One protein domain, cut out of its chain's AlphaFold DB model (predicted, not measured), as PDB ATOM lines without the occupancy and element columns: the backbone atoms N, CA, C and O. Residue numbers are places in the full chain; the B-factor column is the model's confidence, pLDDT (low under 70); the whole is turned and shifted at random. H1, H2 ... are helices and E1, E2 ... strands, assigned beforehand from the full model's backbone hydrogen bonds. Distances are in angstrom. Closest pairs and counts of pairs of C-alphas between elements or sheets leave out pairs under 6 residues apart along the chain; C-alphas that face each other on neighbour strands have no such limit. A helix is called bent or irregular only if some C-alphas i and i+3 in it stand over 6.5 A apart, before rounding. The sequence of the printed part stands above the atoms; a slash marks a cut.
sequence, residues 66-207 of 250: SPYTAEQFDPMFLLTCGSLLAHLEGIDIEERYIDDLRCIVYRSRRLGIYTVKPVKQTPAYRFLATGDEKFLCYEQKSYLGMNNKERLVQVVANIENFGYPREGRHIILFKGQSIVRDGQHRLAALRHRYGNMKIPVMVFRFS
ATOM      1  N   SER A  66     186.541 231.040 205.546       88.69
ATOM      2  CA  SER A  66     187.407 231.766 206.482       88.69
ATOM      3  C   SER A  66     186.930 231.620 207.938       88.69
ATOM      4  O   SER A  66     185.734 231.781 208.201       88.69
ATOM      5  N   PRO A  67     187.830 231.306 208.893       90.62
ATOM      6  CA  PRO A  67     189.296 231.247 208.765       90.62
ATOM      7  C   PRO A  67     189.866 229.901 208.263       90.62
ATOM      8  O   PRO A  67     191.076 229.697 208.318       90.62
ATOM      9  N   TYR A  68     189.022 228.970 207.820       91.81
ATOM     10  CA  TYR A  68     189.403 227.632 207.362       91.81
ATOM     11  C   TYR A  68     189.688 227.577 205.854       91.81
ATOM     12  O   TYR A  68     189.255 228.447 205.094       91.81
ATOM     13  N   THR A  69     190.353 226.503 205.422       90.69
ATOM     14  CA  THR A  69     190.555 226.148 204.007       90.69
ATOM     15  C   THR A  69     189.778 224.887 203.630       90.69
ATOM     16  O   THR A  69     189.465 224.044 204.478       90.69
ATOM     17  N   ALA A  70     189.481 224.726 202.341       89.62
ATOM     18  CA  ALA A  70     188.747 223.595 201.784       89.62
ATOM     19  C   ALA A  70     189.384 222.236 202.146       89.62
ATOM     20  O   ALA A  70     188.670 221.249 202.325       89.62
ATOM     21  N   GLU A  71     190.709 222.191 202.321       89.50
ATOM     22  CA  GLU A  71     191.478 220.983 202.675       89.50
ATOM     23  C   GLU A  71     191.118 220.389 204.033       89.50
ATOM     24  O   GLU A  71     191.307 219.196 204.280       89.50
ATOM     25  N   GLN A  72     190.627 221.230 204.939       90.19
ATOM     26  CA  GLN A  72     190.313 220.820 206.304       90.19
ATOM     27  C   GLN A  72     189.009 220.017 206.374       90.19
ATOM     28  O   GLN A  72     188.705 219.408 207.406       90.19
ATOM     29  N   PHE A  73     188.247 219.985 205.280       91.44
ATOM     30  CA  PHE A  73     186.969 219.305 205.177       91.44
ATOM     31  C   PHE A  73     187.088 218.004 204.386       91.44
ATOM     32  O   PHE A  73     187.840 217.897 203.423       91.44
ATOM     33  N   ASP A  74     186.291 217.002 204.767       89.06
ATOM     34  CA  ASP A  74     186.177 215.773 203.983       89.06
ATOM     35  C   ASP A  74     185.596 216.105 202.584       89.06
ATOM     36  O   ASP A  74     184.511 216.700 202.499       89.06
ATOM     37  N   PRO A  75     186.258 215.719 201.475       86.81
ATOM     38  CA  PRO A  75     185.769 216.006 200.124       86.81
ATOM     39  C   PRO A  75     184.363 215.456 199.847       86.81
ATOM     40  O   PRO A  75     183.567 216.088 199.150       86.81
ATOM     41  N   MET A  76     183.999 214.311 200.435       84.94
ATOM     42  CA  MET A  76     182.654 213.745 200.309       84.94
ATOM     43  C   MET A  76     181.614 214.561 201.075       84.94
ATOM     44  O   MET A  76     180.445 214.594 200.661       84.94
ATOM     45  N   PHE A  77     182.003 215.211 202.177       89.25
ATOM     46  CA  PHE A  77     181.145 216.174 202.865       89.25
ATOM     47  C   PHE A  77     180.915 217.408 201.988       89.25
ATOM     48  O   PHE A  77     179.750 217.735 201.743       89.25
ATOM     49  N   LEU A  78     181.982 218.015 201.454       88.44
ATOM     50  CA  LEU A  78     181.880 219.179 200.565       88.44
ATOM     51  C   LEU A  78     181.027 218.880 199.329       88.44
ATOM     52  O   LEU A  78     180.127 219.649 199.005       88.44
ATOM     53  N   LEU A  79     181.212 217.713 198.703       83.19
ATOM     54  CA  LEU A  79     180.363 217.255 197.600       83.19
ATOM     55  C   LEU A  79     178.884 217.161 198.012       83.19
ATOM     56  O   LEU A  79     177.993 217.518 197.248       83.19
ATOM     57  N   THR A  80     178.603 216.685 199.228       80.81
ATOM     58  CA  THR A  80     177.225 216.505 199.715       80.81
ATOM     59  C   THR A  80     176.543 217.836 200.052       80.81
ATOM     60  O   THR A  80     175.321 217.934 199.935       80.81
ATOM     61  N   CYS A  81     177.296 218.857 200.470       84.44
ATOM     62  CA  CYS A  81     176.761 220.188 200.766       84.44
ATOM     63  C   CYS A  81     177.024 221.224 199.663       84.44
ATOM     64  O   CYS A  81     176.663 222.384 199.851       84.44
ATOM     65  N   GLY A  82     177.579 220.820 198.514       84.44
ATOM     66  CA  GLY A  82     178.056 221.715 197.455       84.44
ATOM     67  C   GLY A  82     177.035 222.758 197.000       84.44
ATOM     68  O   GLY A  82     177.346 223.946 196.957       84.44
ATOM     69  N   SER A  83     175.784 222.350 196.768       82.06
ATOM     70  CA  SER A  83     174.702 223.267 196.375       82.06
ATOM     71  C   SER A  83     174.343 224.303 197.449       82.06
ATOM     72  O   SER A  83     173.787 225.352 197.137       82.06
ATOM     73  N   LEU A  84     174.672 224.036 198.716       87.25
ATOM     74  CA  LEU A  84     174.430 224.942 199.838       87.25
ATOM     75  C   LEU A  84     175.593 225.915 200.052       87.25
ATOM     76  O   LEU A  84     175.380 226.978 200.630       87.25
ATOM     77  N   LEU A  85     176.805 225.589 199.586       88.75
ATOM     78  CA  LEU A  85     178.007 226.403 199.816       88.75
ATOM     79  C   LEU A  85     177.884 227.820 199.244       88.75
ATOM     80  O   LEU A  85     178.456 228.753 199.801       88.75
ATOM     81  N   ALA A  86     177.084 228.010 198.189       88.25
ATOM     82  CA  ALA A  86     176.754 229.331 197.648       88.25
ATOM     83  C   ALA A  86     176.071 230.264 198.663       88.25
ATOM     84  O   ALA A  86     176.117 231.484 198.523       88.25
ATOM     85  N   HIS A  87     175.452 229.678 199.684       91.31
ATOM     86  CA  HIS A  87     174.680 230.348 200.716       91.31
ATOM     87  C   HIS A  87     175.329 230.252 202.101       91.31
ATOM     88  O   HIS A  87     174.656 230.544 203.088       91.31
ATOM     89  N   LEU A  88     176.581 229.798 202.199       92.50
ATOM     90  CA  LEU A  88     177.311 229.741 203.464       92.50
ATOM     91  C   LEU A  88     177.616 231.171 203.937       92.50
ATOM     92  O   LEU A  88     178.277 231.930 203.235       92.50
ATOM     93  N   GLU A  89     177.108 231.532 205.112       92.88
ATOM     94  CA  GLU A  89     177.296 232.847 205.742       92.88
ATOM     95  C   GLU A  89     178.406 232.835 206.794       92.88
ATOM     96  O   GLU A  89     178.957 233.883 207.117       92.88
ATOM     97  N   GLY A  90     178.711 231.671 207.367       93.25
ATOM     98  CA  GLY A  90     179.766 231.554 208.363       93.25
ATOM     99  C   GLY A  90     179.905 230.155 208.943       93.25
ATOM    100  O   GLY A  90     179.046 229.285 208.760       93.25
ATOM    101  N   ILE A  91     181.010 229.966 209.655       95.25
ATOM    102  CA  ILE A  91     181.358 228.734 210.352       95.25
ATOM    103  C   ILE A  91     181.734 229.104 211.782       95.25
ATOM    104  O   ILE A  91     182.668 229.869 212.003       95.25
ATOM    105  N   ASP A  92     181.018 228.535 212.746       94.62
ATOM    106  CA  ASP A  92     181.254 228.761 214.171       94.62
ATOM    107  C   ASP A  92     181.707 227.461 214.849       94.62
ATOM    108  O   ASP A  92     181.367 226.365 214.396       94.62
ATOM    109  N   ILE A  93     182.435 227.570 215.961       96.69
ATOM    110  CA  ILE A  93     182.662 226.444 216.872       96.69
ATOM    111  C   ILE A  93     181.703 226.578 218.053       96.69
ATOM    112  O   ILE A  93     181.635 227.623 218.695       96.69
ATOM    113  N   GLU A  94     180.969 225.508 218.346       97.06
ATOM    114  CA  GLU A  94     180.054 225.429 219.483       97.06
ATOM    115  C   GLU A  94     180.367 224.201 220.343       97.06
ATOM    116  O   GLU A  94     180.684 223.135 219.825       97.06
ATOM    117  N   GLU A  95     180.200 224.313 221.658       98.00
ATOM    118  CA  GLU A  95     180.291 223.169 222.570       98.00
ATOM    119  C   GLU A  95     178.943 222.445 222.669       98.00
ATOM    120  O   GLU A  95     177.918 223.050 223.007       98.00
ATOM    121  N   ARG A  96     178.925 221.133 222.416       97.81
ATOM    122  CA  ARG A  96     177.706 220.305 222.478       97.81
ATOM    123  C   ARG A  96     177.950 219.009 223.234       97.81
ATOM    124  O   ARG A  96     179.002 218.394 223.085       97.81
ATOM    125  N   TYR A  97     176.963 218.557 224.008       98.38
ATOM    126  CA  TYR A  97     177.013 217.210 224.571       98.38
ATOM    127  C   TYR A  97     176.844 216.170 223.469       98.38
ATOM    128  O   TYR A  97     175.965 216.281 222.615       98.38
ATOM    129  N   ILE A  98     177.650 215.115 223.528       98.31
ATOM    130  CA  ILE A  98     177.592 214.008 222.571       98.31
ATOM    131  C   ILE A  98     176.184 213.393 222.485       98.31
ATOM    132  O   ILE A  98     175.705 213.110 221.383       98.31
ATOM    133  N   ASP A  99     175.504 213.196 223.620       98.06
ATOM    134  CA  ASP A  99     174.172 212.569 223.651       98.06
ATOM    135  C   ASP A  99     173.047 213.497 223.126       98.06
ATOM    136  O   ASP A  99     171.964 213.001 222.784       98.06
ATOM    137  N   ASP A 100     173.302 214.802 222.958       97.69
ATOM    138  CA  ASP A 100     172.367 215.748 222.321       97.69
ATOM    139  C   ASP A 100     172.392 215.643 220.791       97.69
ATOM    140  O   ASP A 100     171.429 216.007 220.106       97.69
ATOM    141  N   LEU A 101     173.478 215.100 220.237       97.94
ATOM    142  CA  LEU A 101     173.654 214.947 218.802       97.94
ATOM    143  C   LEU A 101     172.907 213.720 218.263       97.94
ATOM    144  O   LEU A 101     172.571 212.748 218.958       97.94
ATOM    145  N   ARG A 102     172.603 213.779 216.970       97.44
ATOM    146  CA  ARG A 102     171.872 212.759 216.225       97.44
ATOM    147  C   ARG A 102     172.601 212.441 214.928       97.44
ATOM    148  O   ARG A 102     173.147 213.320 214.277       97.44
ATOM    149  N   CYS A 103     172.556 211.186 214.514       96.06
ATOM    150  CA  CYS A 103     173.205 210.699 213.305       96.06
ATOM    151  C   CYS A 103     172.173 210.207 212.295       96.06
ATOM    152  O   CYS A 103     171.132 209.650 212.660       96.06
ATOM    153  N   ILE A 104     172.492 210.373 211.015       92.81
ATOM    154  CA  ILE A 104     171.728 209.784 209.917       92.81
ATOM    155  C   ILE A 104     172.137 208.319 209.775       92.81
ATOM    156  O   ILE A 104     173.288 208.023 209.471       92.81
ATOM    157  N   VAL A 105     171.177 207.412 209.949       92.62
ATOM    158  CA  VAL A 105     171.343 205.970 209.742       92.62
ATOM    159  C   VAL A 105     170.476 205.540 208.565       92.62
ATOM    160  O   VAL A 105     169.245 205.557 208.652       92.62
ATOM    161  N   TYR A 106     171.116 205.156 207.466       88.62
ATOM    162  CA  TYR A 106     170.458 204.667 206.262       88.62
ATOM    163  C   TYR A 106     169.897 203.261 206.485       88.62
ATOM    164  O   TYR A 106     170.531 202.401 207.084       88.62
ATOM    165  N   ARG A 107     168.679 203.023 206.003       86.75
ATOM    166  CA  ARG A 107     168.125 201.672 205.822       86.75
ATOM    167  C   ARG A 107     168.396 201.157 204.415       86.75
ATOM    168  O   ARG A 107     168.573 199.965 204.227       86.75
ATOM    169  N   SER A 108     168.406 202.070 203.448       81.69
ATOM    170  CA  SER A 108     168.837 201.831 202.078       81.69
ATOM    171  C   SER A 108     169.445 203.127 201.565       81.69
ATOM    172  O   SER A 108     168.742 204.141 201.483       81.69
ATOM    173  N   ARG A 109     170.744 203.119 201.261       77.06
ATOM    174  CA  ARG A 109     171.420 204.315 200.750       77.06
ATOM    175  C   ARG A 109     171.001 204.580 199.311       77.06
ATOM    176  O   ARG A 109     170.673 205.718 198.993       77.06
ATOM    177  N   ARG A 110     170.916 203.522 198.494       77.75
ATOM    178  CA  ARG A 110     170.438 203.576 197.103       77.75
ATOM    179  C   ARG A 110     169.070 204.250 196.960       77.75
ATOM    180  O   ARG A 110     168.877 205.039 196.046       77.75
ATOM    181  N   LEU A 111     168.131 203.961 197.865       76.38
ATOM    182  CA  LEU A 111     166.795 204.574 197.858       76.38
ATOM    183  C   LEU A 111     166.722 205.886 198.659       76.38
ATOM    184  O   LEU A 111     165.643 206.456 198.802       76.38
ATOM    185  N   GLY A 112     167.831 206.338 199.252       79.44
ATOM    186  CA  GLY A 112     167.857 207.524 200.110       79.44
ATOM    187  C   GLY A 112     167.014 207.389 201.386       79.44
ATOM    188  O   GLY A 112     166.647 208.394 201.991       79.44
ATOM    189  N   ILE A 113     166.692 206.164 201.815       82.25
ATOM    190  CA  ILE A 113     165.847 205.915 202.987       82.25
ATOM    191  C   ILE A 113     166.730 205.901 204.228       82.25
ATOM    192  O   ILE A 113     167.557 205.002 204.406       82.25
ATOM    193  N   TYR A 114     166.512 206.856 205.128       88.38
ATOM    194  CA  TYR A 114     167.253 206.968 206.378       88.38
ATOM    195  C   TYR A 114     166.351 207.275 207.573       88.38
ATOM    196  O   TYR A 114     165.186 207.642 207.448       88.38
ATOM    197  N   THR A 115     166.920 207.107 208.761       91.25
ATOM    198  CA  THR A 115     166.337 207.508 210.042       91.25
ATOM    199  C   THR A 115     167.352 208.331 210.817       91.25
ATOM    200  O   THR A 115     168.554 208.116 210.681       91.25
ATOM    201  N   VAL A 116     166.882 209.269 211.633       93.44
ATOM    202  CA  VAL A 116     167.739 210.059 212.523       93.44
ATOM    203  C   VAL A 116     167.728 209.398 213.897       93.44
ATOM    204  O   VAL A 116     166.655 209.152 214.449       93.44
ATOM    205  N   LYS A 117     168.904 209.066 214.432       95.56
ATOM    206  CA  LYS A 117     169.034 208.310 215.686       95.56
ATOM    207  C   LYS A 117     170.084 208.906 216.624       95.56
ATOM    208  O   LYS A 117     171.035 209.516 216.143       95.56
ATOM    209  N   PRO A 118     169.966 208.706 217.948       97.31
ATOM    210  CA  PRO A 118     171.066 208.964 218.876       97.31
ATOM    211  C   PRO A 118     172.309 208.148 218.502       97.31
ATOM    212  O   PRO A 118     172.184 207.030 217.993       97.31
ATOM    213  N   VAL A 119     173.498 208.667 218.821       97.50
ATOM    214  CA  VAL A 119     174.786 208.018 218.508       97.50
ATOM    215  C   VAL A 119     174.849 206.560 218.979       97.50
ATOM    216  O   VAL A 119     175.299 205.700 218.226       97.50
ATOM    217  N   LYS A 120     174.288 206.244 220.156       97.44
ATOM    218  CA  LYS A 120     174.278 204.887 220.736       97.44
ATOM    219  C   LYS A 120     173.578 203.839 219.865       97.44
ATOM    220  O   LYS A 120     173.803 202.645 220.015       97.44
ATOM    221  N   GLN A 121     172.700 204.281 218.967       96.44
ATOM    222  CA  GLN A 121     171.939 203.411 218.070       96.44
ATOM    223  C   GLN A 121     172.514 203.371 216.648       96.44
ATOM    224  O   GLN A 121     171.897 202.782 215.753       96.44
ATOM    225  N   THR A 122     173.656 204.017 216.412       96.69
ATOM    226  CA  THR A 122     174.342 203.965 215.118       96.69
ATOM    227  C   THR A 122     175.080 202.634 214.952       96.69
ATOM    228  O   THR A 122     175.563 202.085 215.943       96.69
ATOM    229  N   PRO A 123     175.201 202.108 213.717       96.25
ATOM    230  CA  PRO A 123     175.954 200.881 213.459       96.25
ATOM    231  C   PRO A 123     177.396 200.936 213.980       96.25
ATOM    232  O   PRO A 123     177.826 200.008 214.653       96.25
ATOM    233  N   ALA A 124     178.103 202.050 213.755       96.81
ATOM    234  CA  ALA A 124     179.482 202.223 214.209       96.81
ATOM    235  C   ALA A 124     179.612 202.148 215.739       96.81
ATOM    236  O   ALA A 124     180.458 201.422 216.247       96.81
ATOM    237  N   TYR A 125     178.743 202.839 216.490       97.81
ATOM    238  CA  TYR A 125     178.776 202.756 217.953       97.81
ATOM    239  C   TYR A 125     178.454 201.347 218.453       97.81
ATOM    240  O   TYR A 125     179.116 200.855 219.360       97.81
ATOM    241  N   ARG A 126     177.442 200.688 217.876       97.62
ATOM    242  CA  ARG A 126     177.068 199.319 218.266       97.62
ATOM    243  C   ARG A 126     178.187 198.322 217.987       97.62
ATOM    244  O   ARG A 126     178.419 197.441 218.804       97.62
ATOM    245  N   PHE A 127     178.910 198.494 216.884       97.62
ATOM    246  CA  PHE A 127     180.099 197.700 216.606       97.62
ATOM    247  C   PHE A 127     181.168 197.883 217.691       97.62
ATOM    248  O   PHE A 127     181.633 196.890 218.237       97.62
ATOM    249  N   LEU A 128     181.486 199.124 218.079       97.31
ATOM    250  CA  LEU A 128     182.447 199.385 219.161       97.31
ATOM    251  C   LEU A 128     181.975 198.847 220.518       97.31
ATOM    252  O   LEU A 128     182.751 198.269 221.266       97.31
ATOM    253  N   ALA A 129     180.699 199.044 220.851       96.50
ATOM    254  CA  ALA A 129     180.169 198.730 222.173       96.50
ATOM    255  C   ALA A 129     179.869 197.239 222.385       96.50
ATOM    256  O   ALA A 129     179.956 196.766 223.514       96.50
ATOM    257  N   THR A 130     179.451 196.517 221.340       95.44
ATOM    258  CA  THR A 130     178.951 195.137 221.470       95.44
ATOM    259  C   THR A 130     179.484 194.179 220.406       95.44
ATOM    260  O   THR A 130     179.037 193.038 220.371       95.44
ATOM    261  N   GLY A 131     180.349 194.624 219.492       93.00
ATOM    262  CA  GLY A 131     180.827 193.793 218.381       93.00
ATOM    263  C   GLY A 131     179.763 193.479 217.321       93.00
ATOM    264  O   GLY A 131     179.853 192.451 216.664       93.00
ATOM    265  N   ASP A 132     178.729 194.317 217.150       93.81
ATOM    266  CA  ASP A 132     177.661 194.076 216.160       93.81
ATOM    267  C   ASP A 132     178.185 194.114 214.709       93.81
ATOM    268  O   ASP A 132     178.278 195.175 214.081       93.81
ATOM    269  N   GLU A 133     178.489 192.937 214.161       93.31
ATOM    270  CA  GLU A 133     179.072 192.751 212.828       93.31
ATOM    271  C   GLU A 133     178.185 193.234 211.673       93.31
ATOM    272  O   GLU A 133     178.673 193.396 210.554       93.31
ATOM    273  N   LYS A 134     176.910 193.584 211.915       91.69
ATOM    274  CA  LYS A 134     176.061 194.232 210.894       91.69
ATOM    275  C   LYS A 134     176.679 195.517 210.349       91.69
ATOM    276  O   LYS A 134     176.341 195.938 209.245       91.69
ATOM    277  N   PHE A 135     177.573 196.149 211.109       93.56
ATOM    278  CA  PHE A 135     178.349 197.295 210.650       93.56
ATOM    279  C   PHE A 135     179.289 196.967 209.479       93.56
ATOM    280  O   PHE A 135     179.469 197.814 208.603       93.56
ATOM    281  N   LEU A 136     179.846 195.755 209.415       91.50
ATOM    282  CA  LEU A 136     180.795 195.358 208.368       91.50
ATOM    283  C   LEU A 136     180.157 195.427 206.974       91.50
ATOM    284  O   LEU A 136     180.785 195.905 206.036       91.50
ATOM    285  N   CYS A 137     178.879 195.054 206.875       90.31
ATOM    286  CA  CYS A 137     178.103 195.070 205.631       90.31
ATOM    287  C   CYS A 137     177.213 196.318 205.476       90.31
ATOM    288  O   CYS A 137     176.360 196.370 204.591       90.31
ATOM    289  N   TYR A 138     177.338 197.312 206.361       89.62
ATOM    290  CA  TYR A 138     176.484 198.496 206.333       89.62
ATOM    291  C   TYR A 138     176.881 199.444 205.190       89.62
ATOM    292  O   TYR A 138     178.037 199.835 205.053       89.62
ATOM    293  N   GLU A 139     175.904 199.852 204.379       85.56
ATOM    294  CA  GLU A 139     176.133 200.626 203.155       85.56
ATOM    295  C   GLU A 139     176.580 202.075 203.457       85.56
ATOM    296  O   GLU A 139     175.786 202.941 203.854       85.56
ATOM    297  N   GLN A 140     177.867 202.368 203.239       83.94
ATOM    298  CA  GLN A 140     178.469 203.685 203.462       83.94
ATOM    299  C   GLN A 140     179.221 204.215 202.235       83.94
ATOM    300  O   GLN A 140     179.754 203.444 201.450       83.94
ATOM    301  N   LYS A 141     179.310 205.546 202.095       78.94
ATOM    302  CA  LYS A 141     180.302 206.176 201.209       78.94
ATOM    303  C   LYS A 141     181.657 205.952 201.876       78.94
ATOM    304  O   LYS A 141     181.867 206.461 202.981       78.94
ATOM    305  N   SER A 142     182.528 205.202 201.220       75.62
ATOM    306  CA  SER A 142     183.906 204.965 201.644       75.62
ATOM    307  C   SER A 142     184.859 205.344 200.519       75.62
ATOM    308  O   SER A 142     184.444 205.428 199.363       75.62
ATOM    309  N   TYR A 143     186.115 205.579 200.876       75.44
ATOM    310  CA  TYR A 143     187.192 205.700 199.903       75.44
ATOM    311  C   TYR A 143     187.468 204.327 199.279       75.44
ATOM    312  O   TYR A 143     187.194 203.288 199.892       75.44
ATOM    313  N   LEU A 144     187.988 204.320 198.052       75.06
ATOM    314  CA  LEU A 144     188.334 203.089 197.348       75.06
ATOM    315  C   LEU A 144     189.313 202.251 198.191       75.06
ATOM    316  O   LEU A 144     190.252 202.787 198.771       75.06
ATOM    317  N   GLY A 145     189.065 200.942 198.285       79.31
ATOM    318  CA  GLY A 145     189.922 200.007 199.025       79.31
ATOM    319  C   GLY A 145     189.799 200.052 200.553       79.31
ATOM    320  O   GLY A 145     190.470 199.277 201.219       79.31
ATOM    321  N   MET A 146     188.940 200.908 201.122       84.69
ATOM    322  CA  MET A 146     188.780 201.032 202.574       84.69
ATOM    323  C   MET A 146     187.461 200.421 203.050       84.69
ATOM    324  O   MET A 146     186.380 200.922 202.712       84.69
ATOM    325  N   ASN A 147     187.533 199.386 203.893       89.62
ATOM    326  CA  ASN A 147     186.332 198.811 204.502       89.62
ATOM    327  C   ASN A 147     185.888 199.571 205.769       89.62
ATOM    328  O   ASN A 147     186.617 200.377 206.356       89.62
ATOM    329  N   ASN A 148     184.653 199.313 206.205       91.56
ATOM    330  CA  ASN A 148     184.048 200.005 207.346       91.56
ATOM    331  C   ASN A 148     184.828 199.801 208.656       91.56
ATOM    332  O   ASN A 148     184.939 200.737 209.452       91.56
ATOM    333  N   LYS A 149     185.360 198.592 208.884       93.06
ATOM    334  CA  LYS A 149     186.100 198.246 210.105       93.06
ATOM    335  C   LYS A 149     187.411 199.014 210.169       93.06
ATOM    336  O   LYS A 149     187.653 199.690 211.162       93.06
ATOM    337  N   GLU A 150     188.213 198.949 209.112       92.75
ATOM    338  CA  GLU A 150     189.485 199.667 208.996       92.75
ATOM    339  C   GLU A 150     189.294 201.161 209.215       92.75
ATOM    340  O   GLU A 150     189.970 201.751 210.056       92.75
ATOM    341  N   ARG A 151     188.304 201.759 208.541       91.88
ATOM    342  CA  ARG A 151     187.997 203.184 208.696       91.88
ATOM    343  C   ARG A 151     187.670 203.548 210.140       91.88
ATOM    344  O   ARG A 151     188.121 204.577 210.638       91.88
ATOM    345  N   LEU A 152     186.850 202.740 210.810       95.00
ATOM    346  CA  LEU A 152     186.457 202.999 212.193       95.00
ATOM    347  C   LEU A 152     187.635 202.817 213.159       95.00
ATOM    348  O   LEU A 152     187.833 203.668 214.021       95.00
ATOM    349  N   VAL A 153     188.434 201.763 212.982       94.31
ATOM    350  CA  VAL A 153     189.634 201.500 213.790       94.31
ATOM    351  C   VAL A 153     190.657 202.623 213.632       94.31
ATOM    352  O   VAL A 153     191.172 203.108 214.633       94.31
ATOM    353  N   GLN A 154     190.890 203.112 212.411       93.81
ATOM    354  CA  GLN A 154     191.762 204.267 212.172       93.81
ATOM    355  C   GLN A 154     191.251 205.525 212.884       93.81
ATOM    356  O   GLN A 154     192.034 206.267 213.470       93.81
ATOM    357  N   VAL A 155     189.937 205.775 212.865       94.75
ATOM    358  CA  VAL A 155     189.344 206.914 213.585       94.75
ATOM    359  C   VAL A 155     189.538 206.783 215.096       94.75
ATOM    360  O   VAL A 155     189.888 207.773 215.734       94.75
ATOM    361  N   VAL A 156     189.339 205.587 215.657       96.25
ATOM    362  CA  VAL A 156     189.566 205.319 217.086       96.25
ATOM    363  C   VAL A 156     191.033 205.553 217.444       96.25
ATOM    364  O   VAL A 156     191.306 206.390 218.299       96.25
ATOM    365  N   ALA A 157     191.962 204.923 216.722       95.75
ATOM    366  CA  ALA A 157     193.398 205.072 216.956       95.75
ATOM    367  C   ALA A 157     193.855 206.536 216.839       95.75
ATOM    368  O   ALA A 157     194.663 207.010 217.633       95.75
ATOM    369  N   ASN A 158     193.310 207.293 215.881       94.50
ATOM    370  CA  ASN A 158     193.624 208.713 215.740       94.50
ATOM    371  C   ASN A 158     193.147 209.545 216.939       94.50
ATOM    372  O   ASN A 158     193.867 210.433 217.387       94.50
ATOM    373  N   ILE A 159     191.954 209.266 217.467       95.62
ATOM    374  CA  ILE A 159     191.442 209.956 218.659       95.62
ATOM    375  C   ILE A 159     192.265 209.578 219.894       95.62
ATOM    376  O   ILE A 159     192.542 210.439 220.722       95.62
ATOM    377  N   GLU A 160     192.682 208.320 220.013       94.12
ATOM    378  CA  GLU A 160     193.489 207.849 221.142       94.12
ATOM    379  C   GLU A 160     194.890 208.462 221.154       94.12
ATOM    380  O   GLU A 160     195.352 208.909 222.200       94.12
ATOM    381  N   ASN A 161     195.539 208.528 219.992       95.19
ATOM    382  CA  ASN A 161     196.919 208.998 219.890       95.19
ATOM    383  C   ASN A 161     197.038 210.527 219.861       95.19
ATOM    384  O   ASN A 161     198.067 211.063 220.263       95.19
ATOM    385  N   PHE A 162     196.018 211.237 219.366       95.38
ATOM    386  CA  PHE A 162     196.126 212.673 219.075       95.38
ATOM    387  C   PHE A 162     194.976 213.522 219.627       95.38
ATOM    388  O   PHE A 162     195.007 214.745 219.503       95.38
ATOM    389  N   GLY A 163     193.959 212.903 220.228       94.81
ATOM    390  CA  GLY A 163     192.793 213.597 220.756       94.81
ATOM    391  C   GLY A 163     191.803 214.074 219.689       94.81
ATOM    392  O   GLY A 163     191.865 213.730 218.505       94.81
ATOM    393  N   TYR A 164     190.835 214.866 220.142       96.25
ATOM    394  CA  TYR A 164     189.829 215.516 219.309       96.25
ATOM    395  C   TYR A 164     189.613 216.955 219.797       96.25
ATOM    396  O   TYR A 164     189.507 217.152 221.009       96.25
ATOM    397  N   PRO A 165     189.451 217.936 218.892       93.06
ATOM    398  CA  PRO A 165     189.577 217.847 217.433       93.06
ATOM    399  C   PRO A 165     191.053 217.873 216.996       93.06
ATOM    400  O   PRO A 165     191.899 218.416 217.697       93.06
ATOM    401  N   ARG A 166     191.370 217.320 215.817       88.44
ATOM    402  CA  ARG A 166     192.726 217.354 215.235       88.44
ATOM    403  C   ARG A 166     192.717 218.095 213.901       88.44
ATOM    404  O   ARG A 166     191.870 217.798 213.064       88.44
ATOM    405  N   GLU A 167     193.656 219.025 213.699       85.00
ATOM    406  CA  GLU A 167     193.885 219.726 212.414       85.00
ATOM    407  C   GLU A 167     192.609 220.364 211.821       85.00
ATOM    408  O   GLU A 167     192.354 220.317 210.622       85.00
ATOM    409  N   GLY A 168     191.745 220.921 212.673       82.19
ATOM    410  CA  GLY A 168     190.478 221.522 212.234       82.19
ATOM    411  C   GLY A 168     189.383 220.514 211.858       82.19
ATOM    412  O   GLY A 168     188.253 220.926 211.589       82.19
ATOM    413  N   ARG A 169     189.644 219.202 211.930       88.81
ATOM    414  CA  ARG A 169     188.668 218.139 211.648       88.81
ATOM    415  C   ARG A 169     187.694 217.955 212.809       88.81
ATOM    416  O   ARG A 169     187.747 216.976 213.563       88.81
ATOM    417  N   HIS A 170     186.735 218.862 212.889       95.62
ATOM    418  CA  HIS A 170     185.610 218.808 213.817       95.62
ATOM    419  C   HIS A 170     184.467 217.943 213.270       95.62
ATOM    420  O   HIS A 170     184.371 217.678 212.070       95.62
ATOM    421  N   ILE A 171     183.589 217.492 214.159       97.56
ATOM    422  CA  ILE A 171     182.254 217.005 213.812       97.56
ATOM    423  C   ILE A 171     181.443 218.197 213.312       97.56
ATOM    424  O   ILE A 171     181.410 219.233 213.974       97.56
ATOM    425  N   ILE A 172     180.794 218.042 212.158       97.00
ATOM    426  CA  ILE A 172     180.121 219.147 211.469       97.00
ATOM    427  C   ILE A 172     178.605 219.036 211.619       97.00
ATOM    428  O   ILE A 172     178.021 217.976 211.358       97.00
ATOM    429  N   LEU A 173     177.968 220.147 211.984       96.00
ATOM    430  CA  LEU A 173     176.521 220.347 212.059       96.00
ATOM    431  C   LEU A 173     176.091 221.495 211.139       96.00
ATOM    432  O   LEU A 173     176.901 222.323 210.730       96.00
ATOM    433  N   PHE A 174     174.791 221.578 210.861       94.38
ATOM    434  CA  PHE A 174     174.183 222.783 210.292       94.38
ATOM    435  C   PHE A 174     173.465 223.557 211.397       94.38
ATOM    436  O   PHE A 174     172.851 222.948 212.277       94.38
ATOM    437  N   LYS A 175     173.520 224.892 211.348       93.00
ATOM    438  CA  LYS A 175     172.899 225.758 212.357       93.00
ATOM    439  C   LYS A 175     171.423 225.403 212.565       93.00
ATOM    440  O   LYS A 175     170.674 225.193 211.612       93.00
ATOM    441  N   GLY A 176     171.013 225.336 213.832       87.75
ATOM    442  CA  GLY A 176     169.644 224.989 214.230       87.75
ATOM    443  C   GLY A 176     169.319 223.492 214.163       87.75
ATOM    444  O   GLY A 176     168.171 223.114 214.382       87.75
ATOM    445  N   GLN A 177     170.298 222.631 213.871       90.94
ATOM    446  CA  GLN A 177     170.098 221.188 213.779       90.94
ATOM    447  C   GLN A 177     171.129 220.442 214.623       90.94
ATOM    448  O   GLN A 177     172.331 220.608 214.452       90.94
ATOM    449  N   SER A 178     170.667 219.508 215.451       94.06
ATOM    450  CA  SER A 178     171.550 218.599 216.197       94.06
ATOM    451  C   SER A 178     171.935 217.359 215.380       94.06
ATOM    452  O   SER A 178     172.152 216.292 215.945       94.06
ATOM    453  N   ILE A 179     171.948 217.451 214.045       95.94
ATOM    454  CA  ILE A 179     172.202 216.311 213.155       95.94
ATOM    455  C   ILE A 179     173.622 216.396 212.602       95.94
ATOM    456  O   ILE A 179     173.960 217.339 211.891       95.94
ATOM    457  N   VAL A 180     174.412 215.358 212.861       96.31
ATOM    458  CA  VAL A 180     175.768 215.191 212.342       96.31
ATOM    459  C   VAL A 180     175.750 215.054 210.823       96.31
ATOM    460  O   VAL A 180     175.148 214.122 210.272       96.31
ATOM    461  N   ARG A 181     176.433 215.985 210.159       93.62
ATOM    462  CA  ARG A 181     176.634 216.037 208.706       93.62
ATOM    463  C   ARG A 181     177.940 215.376 208.297       93.62
ATOM    464  O   ARG A 181     177.947 214.635 207.321       93.62
ATOM    465  N   ASP A 182     178.982 215.567 209.098       94.62
ATOM    466  CA  ASP A 182     180.259 214.873 208.975       94.62
ATOM    467  C   ASP A 182     180.815 214.508 210.360       94.62
ATOM    468  O   ASP A 182     180.562 215.194 211.350       94.62
ATOM    469  N   GLY A 183     181.553 213.398 210.436       95.19
ATOM    470  CA  GLY A 183     182.192 212.938 211.669       95.19
ATOM    471  C   GLY A 183     181.389 211.929 212.491       95.19
ATOM    472  O   GLY A 183     181.652 211.774 213.678       95.19
ATOM    473  N   GLN A 184     180.450 211.181 211.898       95.81
ATOM    474  CA  GLN A 184     179.667 210.177 212.643       95.81
ATOM    475  C   GLN A 184     180.533 209.091 213.312       95.81
ATOM    476  O   GLN A 184     180.245 208.699 214.441       95.81
ATOM    477  N   HIS A 185     181.607 208.628 212.658       95.81
ATOM    478  CA  HIS A 185     182.555 207.679 213.265       95.81
ATOM    479  C   HIS A 185     183.340 208.309 214.422       95.81
ATOM    480  O   HIS A 185     183.506 207.664 215.452       95.81
ATOM    481  N   ARG A 186     183.744 209.584 214.291       97.19
ATOM    482  CA  ARG A 186     184.391 210.343 215.375       97.19
ATOM    483  C   ARG A 186     183.458 210.455 216.579       97.19
ATOM    484  O   ARG A 186     183.861 210.137 217.690       97.19
ATOM    485  N   LEU A 187     182.188 210.798 216.352       98.19
ATOM    486  CA  LEU A 187     181.192 210.879 217.419       98.19
ATOM    487  C   LEU A 187     180.973 209.523 218.109       98.19
ATOM    488  O   LEU A 187     180.887 209.465 219.333       98.19
ATOM    489  N   ALA A 188     180.899 208.431 217.340       98.00
ATOM    490  CA  ALA A 188     180.761 207.082 217.887       98.00
ATOM    491  C   ALA A 188     181.967 206.682 218.753       98.00
ATOM    492  O   ALA A 188     181.768 206.190 219.864       98.00
ATOM    493  N   ALA A 189     183.188 206.941 218.278       97.94
ATOM    494  CA  ALA A 189     184.425 206.673 219.007       97.94
ATOM    495  C   ALA A 189     184.514 207.487 220.308       97.94
ATOM    496  O   ALA A 189     184.694 206.909 221.379       97.94
ATOM    497  N   LEU A 190     184.276 208.804 220.242       98.19
ATOM    498  CA  LEU A 190     184.251 209.679 221.419       98.19
ATOM    499  C   LEU A 190     183.215 209.208 222.443       98.19
ATOM    500  O   LEU A 190     183.521 209.092 223.630       98.19
ATOM    501  N   ARG A 191     182.001 208.866 221.985       98.19
ATOM    502  CA  ARG A 191     180.937 208.400 222.879       98.19
ATOM    503  C   ARG A 191     181.272 207.079 223.559       98.19
ATOM    504  O   ARG A 191     180.868 206.866 224.707       98.19
ATOM    505  N   HIS A 192     181.902 206.168 222.824       97.81
ATOM    506  CA  HIS A 192     182.292 204.857 223.328       97.81
ATOM    507  C   HIS A 192     183.402 204.992 224.373       97.81
ATOM    508  O   HIS A 192     183.313 204.382 225.435       97.81
ATOM    509  N   ARG A 193     184.390 205.853 224.107       95.75
ATOM    510  CA  ARG A 193     185.581 205.997 224.946       95.75
ATOM    511  C   ARG A 193     185.368 206.842 226.198       95.75
ATOM    512  O   ARG A 193     185.847 206.459 227.263       95.75
ATOM    513  N   TYR A 194     184.694 207.984 226.063       96.94
ATOM    514  CA  TYR A 194     184.634 209.020 227.104       96.94
ATOM    515  C   TYR A 194     183.236 209.230 227.687       96.94
ATOM    516  O   TYR A 194     183.046 210.031 228.598       96.94
ATOM    517  N   GLY A 195     182.231 208.513 227.186       97.56
ATOM    518  CA  GLY A 195     180.867 208.696 227.651       97.56
ATOM    519  C   GLY A 195     180.207 209.948 227.073       97.56
ATOM    520  O   GLY A 195     180.517 210.392 225.967       97.56
ATOM    521  N   ASN A 196     179.223 210.487 227.792       98.12
ATOM    522  CA  ASN A 196     178.588 211.739 227.399       98.12
ATOM    523  C   ASN A 196     179.404 212.917 227.941       98.12
ATOM    524  O   ASN A 196     179.355 213.194 229.135       98.12
ATOM    525  N   MET A 197     180.118 213.615 227.066       97.56
ATOM    526  CA  MET A 197     180.883 214.816 227.404       97.56
ATOM    527  C   MET A 197     180.542 215.952 226.439       97.56
ATOM    528  O   MET A 197     179.956 215.704 225.380       97.56
ATOM    529  N   LYS A 198     180.892 217.188 226.810       97.94
ATOM    530  CA  LYS A 198     180.878 218.313 225.870       97.94
ATOM    531  C   LYS A 198     182.073 218.207 224.933       97.94
ATOM    532  O   LYS A 198     183.161 217.842 225.375       97.94
ATOM    533  N   ILE A 199     181.833 218.474 223.659       98.06
ATOM    534  CA  ILE A 199     182.852 218.498 222.620       98.06
ATOM    535  C   ILE A 199     182.666 219.729 221.725       98.06
ATOM    536  O   ILE A 199     181.514 220.099 221.449       98.06
ATOM    537  N   PRO A 200     183.760 220.296 221.189       97.94
ATOM    538  CA  PRO A 200     183.674 221.325 220.168       97.94
ATOM    539  C   PRO A 200     183.158 220.702 218.873       97.94
ATOM    540  O   PRO A 200     183.693 219.705 218.373       97.94
ATOM    541  N   VAL A 201     182.115 221.286 218.305       97.88
ATOM    542  CA  VAL A 201     181.571 220.938 216.992       97.88
ATOM    543  C   VAL A 201     181.590 222.162 216.098       97.88
ATOM    544  O   VAL A 201     181.439 223.290 216.557       97.88
ATOM    545  N   MET A 202     181.753 221.930 214.805       97.19
ATOM    546  CA  MET A 202     181.762 222.985 213.808       97.19
ATOM    547  C   MET A 202     180.371 223.142 213.205       97.19
ATOM    548  O   MET A 202     179.778 222.180 212.715       97.19
ATOM    549  N   VAL A 203     179.837 224.355 213.243       96.31
ATOM    550  CA  VAL A 203     178.467 224.665 212.844       96.31
ATOM    551  C   VAL A 203     178.486 225.531 211.597       96.31
ATOM    552  O   VAL A 203     178.897 226.686 211.625       96.31
ATOM    553  N   PHE A 204     177.996 224.969 210.495       95.12
ATOM    554  CA  PHE A 204     177.817 225.695 209.243       95.12
ATOM    555  C   PHE A 204     176.518 226.494 209.300       95.12
ATOM    556  O   PHE A 204     175.429 225.935 209.500       95.12
ATOM    557  N   ARG A 205     176.626 227.803 209.095       93.75
ATOM    558  CA  ARG A 205     175.505 228.736 209.039       93.75
ATOM    559  C   ARG A 205     175.209 229.073 207.588       93.75
ATOM    560  O   ARG A 205     175.997 229.739 206.933       93.75
ATOM    561  N   PHE A 206     174.059 228.629 207.101       92.31
ATOM    562  CA  PHE A 206     173.582 228.988 205.771       92.31
ATOM    563  C   PHE A 206     172.511 230.067 205.855       92.31
ATOM    564  O   PHE A 206     171.723 230.085 206.804       92.31
ATOM    565  N   SER A 207     172.446 230.906 204.823       90.38
ATOM    566  CA  SER A 207     171.379 231.890 204.676       90.38
ATOM    567  C   SER A 207     170.006 231.209 204.579       90.38
ATOM    568  O   SER A 207     169.915 230.081 204.085       90.38
TER     569      SER A 207
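Overview. This is residues 66 to 207 of the 250 residues of an uncharacterized protein of Desulfococcus oleovorans (strain DSM 6200 / JCM 39069 / Hxd3) (UniProt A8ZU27). A strongly twisted sheet of six strands runs through the domain, with the long pair E1 and E6 at one edge and the hairpin of E2 and E3 at the other. H4 packs on one face, H2 and H3 pack on H4, and H1 sits by itself at the opposite face, near E5 and E6. The printed part has 142 residues, with four named helices and six named strands in the order H1 E1 E2 E3 H2 H3 E4 E5 H4 E6; the class is mixed, helices and strands. The sheet is mixed, in the order E1 E6 E4 E5 E2 E3. The whole is compact, with a radius of gyration of the C-alphas of 14.7 A and spans of 41 by 34 by 28 A.

Arrangement. H1, residues 75 to 85, is on the sheet at a height of 4.1 A, only just above the sheet's level, and over none of its strands. It is irregular, with C-alphas 80 and 83 8.0 A apart. E1, residues 88 to 97, bends by 56 degrees at residue 93 and is antiparallel to E6, residues 198 to 206, with N 92 and O 203 3.0 A apart. E2, residues 102 to 108, and E3, residues 113 to 118, form an antiparallel hairpin, with N 105 and O 115 2.8 A apart. H4, residues 184 to 194, is on the sheet at a height of 9.0 A, on the opposite face from H1: three layers, helices on both faces of a sheet. H2, residues 123 to 130, touches H4 at a shallow tilt of 22 degrees, the same way; the closest C-alphas, of Tyr 125 and Ala 188, are 4.8 A apart. H3, residues 148 to 162, touches H4 at a steep tilt of 53 degrees, the same way; the closest C-alphas, of Val 156 and Ala 189, are 5.7 A apart. E4, residues 171 to 174, is parallel to E6, with N 202 and O 171 2.8 A apart, and forms an antiparallel hairpin with E5, residues 179 to 182, with N 181 and O 172 2.8 A apart. E5 is parallel to E2, with N 180 and O 102 2.8 A apart. E3, H2, H3 and E4 make a split strand-helix-strand unit, two strands running the same way with E5 and E2 between them, its crossover right-handed. Every O i to N i+4 pair is within hydrogen-bond range in H2, H3 and H4, and 5 of 7 are in H1.

Along the chain. H1 begins at C-alpha 75 (185.769, 216.006, 200.124). E1 measures 24.5 A from first to last C-alpha, E2 18.1 A, E3 17.0 A, H3 21.1 A and H4 15.3 A. E6 measures 23.9 A and ends at C-alpha 206 (173.582, 228.988, 205.771).

Size, cuts and confidence. The two C-alphas farthest apart, of Ala 86 and Thr 130, are 41.7 A apart. The printed part has no cut. The link from H2 to H3, residues 131 to 147, is long. The mean pLDDT of the printed part is 92.2, and no printed residue is under 70.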